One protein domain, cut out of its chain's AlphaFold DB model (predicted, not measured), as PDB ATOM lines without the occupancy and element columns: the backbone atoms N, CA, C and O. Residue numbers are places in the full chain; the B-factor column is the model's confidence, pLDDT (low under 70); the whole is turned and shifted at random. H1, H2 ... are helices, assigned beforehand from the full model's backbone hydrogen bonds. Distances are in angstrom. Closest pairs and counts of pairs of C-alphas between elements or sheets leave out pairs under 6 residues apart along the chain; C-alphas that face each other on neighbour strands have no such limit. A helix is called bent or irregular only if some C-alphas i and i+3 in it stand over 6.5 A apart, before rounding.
ATOM      1  N   ALA A   5      11.502   7.371  81.077       85.06
ATOM      2  CA  ALA A   5      11.756   6.050  80.477       85.06
ATOM      3  C   ALA A   5      10.477   5.194  80.369       85.06
ATOM      4  O   ALA A   5      10.124   4.738  79.282       85.06
ATOM      5  N   LYS A   6       9.711   5.081  81.460       90.69
ATOM      6  CA  LYS A   6       8.424   4.363  81.471       90.69
ATOM      7  C   LYS A   6       7.373   5.017  80.569       90.69
ATOM      8  O   LYS A   6       6.672   4.314  79.853       90.69
ATOM      9  N   LYS A   7       7.341   6.354  80.505       92.69
ATOM     10  CA  LYS A   7       6.418   7.092  79.624       92.69
ATOM     11  C   LYS A   7       6.663   6.798  78.146       92.69
ATOM     12  O   LYS A   7       5.715   6.743  77.371       92.69
ATOM     13  N   TYR A   8       7.919   6.611  77.738       93.94
ATOM     14  CA  TYR A   8       8.225   6.216  76.363       93.94
ATOM     15  C   TYR A   8       7.719   4.808  76.056       93.94
ATOM     16  O   TYR A   8       7.137   4.598  74.996       93.94
ATOM     17  N   VAL A   9       7.879   3.869  76.990       95.19
ATOM     18  CA  VAL A   9       7.361   2.499  76.853       95.19
ATOM     19  C   VAL A   9       5.836   2.503  76.757       95.19
ATOM     20  O   VAL A   9       5.283   1.883  75.853       95.19
ATOM     21  N   GLU A  10       5.159   3.246  77.633       95.62
ATOM     22  CA  GLU A  10       3.701   3.416  77.607       95.62
ATOM     23  C   GLU A  10       3.230   4.025  76.284       95.62
ATOM     24  O   GLU A  10       2.313   3.502  75.657       95.62
ATOM     25  N   ARG A  11       3.909   5.071  75.800       96.75
ATOM     26  CA  ARG A  11       3.580   5.692  74.514       96.75
ATOM     27  C   ARG A  11       3.749   4.719  73.348       96.75
ATOM     28  O   ARG A  11       2.878   4.644  72.493       96.75
ATOM     29  N   ILE A  12       4.852   3.971  73.308       96.69
ATOM     30  CA  ILE A  12       5.093   2.972  72.256       96.69
ATOM     31  C   ILE A  12       4.026   1.878  72.308       96.69
ATOM     32  O   ILE A  12       3.488   1.508  71.268       96.69
ATOM     33  N   ARG A  13       3.683   1.390  73.506       97.62
ATOM     34  CA  ARG A  13       2.605   0.416  73.708       97.62
ATOM     35  C   ARG A  13       1.296   0.925  73.108       97.62
ATOM     36  O   ARG A  13       0.675   0.205  72.332       97.62
ATOM     37  N   ASP A  14       0.897   2.144  73.458       97.88
ATOM     38  CA  ASP A  14      -0.392   2.708  73.056       97.88
ATOM     39  C   ASP A  14      -0.481   2.879  71.530       97.88
ATOM     40  O   ASP A  14      -1.455   2.442  70.917       97.88
ATOM     41  N   GLU A  15       0.570   3.410  70.899       98.19
ATOM     42  CA  GLU A  15       0.641   3.555  69.438       98.19
ATOM     43  C   GLU A  15       0.645   2.192  68.722       98.19
ATOM     44  O   GLU A  15      -0.050   2.002  67.721       98.19
ATOM     45  N   LEU A  16       1.372   1.202  69.250       97.81
ATOM     46  CA  LEU A  16       1.413  -0.139  68.661       97.81
ATOM     47  C   LEU A  16       0.068  -0.863  68.770       97.81
ATOM     48  O   LEU A  16      -0.307  -1.561  67.830       97.81
ATOM     49  N   ILE A  17      -0.680  -0.691  69.865       97.94
ATOM     50  CA  ILE A  17      -2.026  -1.268  70.012       97.94
ATOM     51  C   ILE A  17      -2.981  -0.688  68.962       97.94
ATOM     52  O   ILE A  17      -3.778  -1.432  68.389       97.94
ATOM     53  N   ILE A  18      -2.881   0.616  68.685       97.69
ATOM     54  CA  ILE A  18      -3.683   1.288  67.654       97.69
ATOM     55  C   ILE A  18      -3.338   0.742  66.263       97.69
ATOM     56  O   ILE A  18      -4.237   0.438  65.480       97.69
ATOM     57  N   MET A  19      -2.047   0.598  65.952       97.75
ATOM     58  CA  MET A  19      -1.591   0.146  64.633       97.75
ATOM     59  C   MET A  19      -1.796  -1.357  64.400       97.75
ATOM     60  O   MET A  19      -2.019  -1.780  63.266       97.75
ATOM     61  N   LEU A  20      -1.710  -2.173  65.455       97.69
ATOM     62  CA  LEU A  20      -1.680  -3.635  65.387       97.69
ATOM     63  C   LEU A  20      -2.658  -4.272  66.398       97.69
ATOM     64  O   LEU A  20      -2.242  -5.042  67.270       97.69
ATOM     65  N   PRO A  21      -3.977  -4.030  66.270       96.50
ATOM     66  CA  PRO A  21      -4.964  -4.441  67.274       96.50
ATOM     67  C   PRO A  21      -5.041  -5.962  67.473       96.50
ATOM     68  O   PRO A  21      -5.344  -6.424  68.571       96.50
ATOM     69  N   ALA A  22      -4.707  -6.755  66.446       98.12
ATOM     70  CA  ALA A  22      -4.640  -8.217  66.539       98.12
ATOM     71  C   ALA A  22      -3.614  -8.718  67.576       98.12
ATOM     72  O   ALA A  22      -3.751  -9.828  68.084       98.12
ATOM     73  N   TYR A  23      -2.615  -7.898  67.914       97.69
ATOM     74  CA  TYR A  23      -1.551  -8.221  68.865       97.69
ATOM     75  C   TYR A  23      -1.703  -7.497  70.208       97.69
ATOM     76  O   TYR A  23      -0.776  -7.537  71.014       97.69
ATOM     77  N   ASN A  24      -2.851  -6.859  70.478       97.12
ATOM     78  CA  ASN A  24      -3.069  -6.026  71.668       97.12
ATOM     79  C   ASN A  24      -2.621  -6.715  72.971       97.12
ATOM     80  O   ASN A  24      -1.778  -6.185  73.688       97.12
ATOM     81  N   ASN A  25      -3.105  -7.935  73.229       97.69
ATOM     82  CA  ASN A  25      -2.751  -8.679  74.442       97.69
ATOM     83  C   ASN A  25      -1.237  -8.908  74.555       97.69
ATOM     84  O   ASN A  25      -0.652  -8.661  75.603       97.69
ATOM     85  N   THR A  26      -0.585  -9.326  73.466       98.25
ATOM     86  CA  THR A  26       0.868  -9.539  73.439       98.25
ATOM     87  C   THR A  26       1.630  -8.240  73.693       98.25
ATOM     88  O   THR A  26       2.576  -8.230  74.476       98.25
ATOM     89  N   ILE A  27       1.213  -7.134  73.072       98.38
ATOM     90  CA  ILE A  27       1.841  -5.818  73.252       98.38
ATOM     91  C   ILE A  27       1.686  -5.341  74.700       98.38
ATOM     92  O   ILE A  27       2.659  -4.877  75.292       98.38
ATOM     93  N   GLN A  28       0.499  -5.496  75.296       98.12
ATOM     94  CA  GLN A  28       0.253  -5.140  76.694       98.12
ATOM     95  C   GLN A  28       1.114  -5.962  77.655       98.12
ATOM     96  O   GLN A  28       1.779  -5.381  78.511       98.12
ATOM     97  N   THR A  29       1.146  -7.288  77.493       98.31
ATOM     98  CA  THR A  29       1.971  -8.171  78.330       98.31
ATOM     99  C   THR A  29       3.454  -7.824  78.213       98.31
ATOM    100  O   THR A  29       4.129  -7.691  79.231       98.31
ATOM    101  N   ASN A  30       3.956  -7.610  76.995       98.06
ATOM    102  CA  ASN A  30       5.359  -7.262  76.777       98.06
ATOM    103  C   ASN A  30       5.712  -5.901  77.382       98.06
ATOM    104  O   ASN A  30       6.757  -5.765  78.015       98.06
ATOM    105  N   ALA A  31       4.847  -4.898  77.208       97.50
ATOM    106  CA  ALA A  31       5.060  -3.579  77.788       97.50
ATOM    107  C   ALA A  31       5.075  -3.643  79.318       97.50
ATOM    108  O   ALA A  31       5.955  -3.055  79.935       97.50
ATOM    109  N   GLN A  32       4.147  -4.390  79.924       97.38
ATOM    110  CA  GLN A  32       4.099  -4.569  81.374       97.38
ATOM    111  C   GLN A  32       5.380  -5.223  81.905       97.38
ATOM    112  O   GLN A  32       6.015  -4.672  82.799       97.38
ATOM    113  N   HIS A  33       5.806  -6.330  81.295       97.88
ATOM    114  CA  HIS A  33       7.052  -7.001  81.665       97.88
ATOM    115  C   HIS A  33       8.265  -6.071  81.524       97.88
ATOM    116  O   HIS A  33       9.136  -6.030  82.385       97.88
ATOM    117  N   TYR A  34       8.321  -5.269  80.459       96.44
ATOM    118  CA  TYR A  34       9.422  -4.329  80.259       96.44
ATOM    119  C   TYR A  34       9.429  -3.194  81.297       96.44
ATOM    120  O   TYR A  34      10.491  -2.777  81.754       96.44
ATOM    121  N   LEU A  35       8.254  -2.704  81.709       94.94
ATOM    122  CA  LEU A  35       8.131  -1.720  82.790       94.94
ATOM    123  C   LEU A  35       8.609  -2.290  84.133       94.94
ATOM    124  O   LEU A  35       9.271  -1.575  84.882       94.94
ATOM    125  N   GLU A  36       8.309  -3.558  84.413       95.38
ATOM    126  CA  GLU A  36       8.797  -4.268  85.603       95.38
ATOM    127  C   GLU A  36      10.320  -4.411  85.572       95.38
ATOM    128  O   GLU A  36      10.984  -4.041  86.536       95.38
ATOM    129  N   GLN A  37      10.896  -4.816  84.436       95.19
ATOM    130  CA  GLN A  37      12.351  -4.891  84.266       95.19
ATOM    131  C   GLN A  37      13.042  -3.538  84.474       95.19
ATOM    132  O   GLN A  37      14.143  -3.482  85.025       95.19
ATOM    133  N   ILE A  38      12.411  -2.438  84.047       92.94
ATOM    134  CA  ILE A  38      12.916  -1.085  84.310       92.94
ATOM    135  C   ILE A  38      12.954  -0.809  85.819       92.94
ATOM    136  O   ILE A  38      13.964  -0.307  86.312       92.94
ATOM    137  N   ASP A  39      11.878  -1.124  86.545       92.19
ATOM    138  CA  ASP A  39      11.802  -0.897  87.991       92.19
ATOM    139  C   ASP A  39      12.803  -1.786  88.754       92.19
ATOM    140  O   ASP A  39      13.481  -1.311  89.668       92.19
ATOM    141  N   GLU A  40      12.950  -3.049  88.350       94.75
ATOM    142  CA  GLU A  40      13.933  -3.985  88.907       94.75
ATOM    143  C   GLU A  40      15.365  -3.502  88.678       94.75
ATOM    144  O   GLU A  40      16.148  -3.427  89.623       94.75
ATOM    145  N   THR A  41      15.694  -3.094  87.450       93.75
ATOM    146  CA  THR A  41      17.019  -2.549  87.114       93.75
ATOM    147  C   THR A  41      17.297  -1.270  87.898       93.75
ATOM    148  O   THR A  41      18.392  -1.077  88.418       93.75
ATOM    149  N   ALA A  42      16.306  -0.384  88.014       91.56
ATOM    150  CA  ALA A  42      16.435   0.850  88.776       91.56
ATOM    151  C   ALA A  42      16.756   0.574  90.251       91.56
ATOM    152  O   ALA A  42      17.622   1.233  90.827       91.56
ATOM    153  N   LYS A  43      16.075  -0.411  90.841       92.81
ATOM    154  CA  LYS A  43      16.305  -0.846  92.216       92.81
ATOM    155  C   LYS A  43      17.693  -1.464  92.384       92.81
ATOM    156  O   LYS A  43      18.417  -1.055  93.284       92.81
ATOM    157  N   ASP A  44      18.074  -2.385  91.503       95.00
ATOM    158  CA  ASP A  44      19.385  -3.039  91.531       95.00
ATOM    159  C   ASP A  44      20.528  -2.017  91.439       95.00
ATOM    160  O   ASP A  44      21.455  -2.047  92.244       95.00
ATOM    161  N   LEU A  45      20.425  -1.028  90.546       92.94
ATOM    162  CA  LEU A  45      21.420   0.043  90.444       92.94
ATOM    163  C   LEU A  45      21.550   0.842  91.747       92.94
ATOM    164  O   LEU A  45      22.664   1.114  92.189       92.94
ATOM    165  N   GLN A  46      20.437   1.205  92.384       92.25
ATOM    166  CA  GLN A  46      20.475   1.910  93.669       92.25
ATOM    167  C   GLN A  46      21.082   1.033  94.776       92.25
ATOM    168  O   GLN A  46      21.895   1.515  95.567       92.25
ATOM    169  N   GLU A  47      20.754  -0.259  94.812       94.69
ATOM    170  CA  GLU A  47      21.348  -1.214  95.752       94.69
ATOM    171  C   GLU A  47      22.858  -1.360  95.531       94.69
ATOM    172  O   GLU A  47      23.621  -1.345  96.496       94.69
ATOM    173  N   GLN A  48      23.323  -1.417  94.282       93.56
ATOM    174  CA  GLN A  48      24.751  -1.450  93.961       93.56
ATOM    175  C   GLN A  48      25.488  -0.204  94.474       93.56
ATOM    176  O   GLN A  48      26.595  -0.327  95.002       93.56
ATOM    177  N   ILE A  49      24.893   0.985  94.363       92.19
ATOM    178  CA  ILE A  49      25.491   2.241  94.850       92.19
ATOM    179  C   ILE A  49      25.680   2.198  96.372       92.19
ATOM    180  O   ILE A  49      26.746   2.565  96.879       92.19
ATOM    181  N   VAL A  50      24.678   1.693  97.096       92.38
ATOM    182  CA  VAL A  50      24.736   1.506  98.552       92.38
ATOM    183  C   VAL A  50      25.776   0.445  98.921       92.38
ATOM    184  O   VAL A  50      26.672   0.712  99.721       92.38
ATOM    185  N   ASN A  51      25.707  -0.737  98.305       93.62
ATOM    186  CA  ASN A  51      26.546  -1.894  98.635       93.62
ATOM    187  C   ASN A  51      28.040  -1.646  98.382       93.62
ATOM    188  O   ASN A  51      28.887  -2.214  99.071       93.62
ATOM    189  N   ASN A  52      28.374  -0.780  97.423       90.25
ATOM    190  CA  ASN A  52      29.754  -0.406  97.116       90.25
ATOM    191  C   ASN A  52      30.238   0.851  97.867       90.25
ATOM    192  O   ASN A  52      31.362   1.301  97.641       90.25
TER     193      ASN A  52
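Overview. This is residues 5 to 52 of the 108 residues of the protein "ABC-type metal ion transport system, periplasmic component/surface adhesin" of Thermoplasmatales archaeon SCGC AB-540-F20 (UniProt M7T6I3). The domain is a long helical hairpin with unequal arms: the shorter helix H1 runs to a tight turn, and the much longer H2 folds back beside it and runs on past it. Residues 40 to 52, of which 40 to 51 belong to H2, stick out as a single arm at the end away from the turn. The printed part has 48 residues with two named helices, H1 then H2, and no named strand; the class is all helix. It is only just loose, close to extended, with a radius of gyration of the C-alphas of 14.1 A, and its outline is a rod of 46 by 16 by 7 A.

Arrangement. H1, residues 5 to 19, and H2, residues 21 to 51, form a helical hairpin. They touch, with 14 pairs of C-alphas within 8 A; the closest C-alphas are those of Ile 17 and Asn 24, 5.1 A apart. Their lines stand at a shallow tilt of 8 degrees, and they run opposite ways. H2 has a kink of 30 degrees near residue 28. It is irregular: C-alphas 22 and 25 are 8.1 A apart, and its line is a rough one. In H1 every O i to N i+4 pair is within hydrogen-bond range; in H2 25 of 27 are.

Along the chain. H1 begins at C-alpha 5, at (11.756, 6.050, 80.477), and ends at C-alpha 19, 21.5 A away. H2 begins at C-alpha 21, at (-4.964, -4.441, 67.274), and ends 44.5 A away at C-alpha 51, at (26.546, -1.894, 98.635).

Size, cuts and confidence. The two C-alphas farthest apart, those of Ala 22 and Asn 52, are 46.7 A apart. The link from H1 to H2, one residue, is tight. Residues 18 to 23, of which 21 to 23 belong to H2, stand free. The printed part has no cut, its mean pLDDT is 95.4, and no printed residue is under 70.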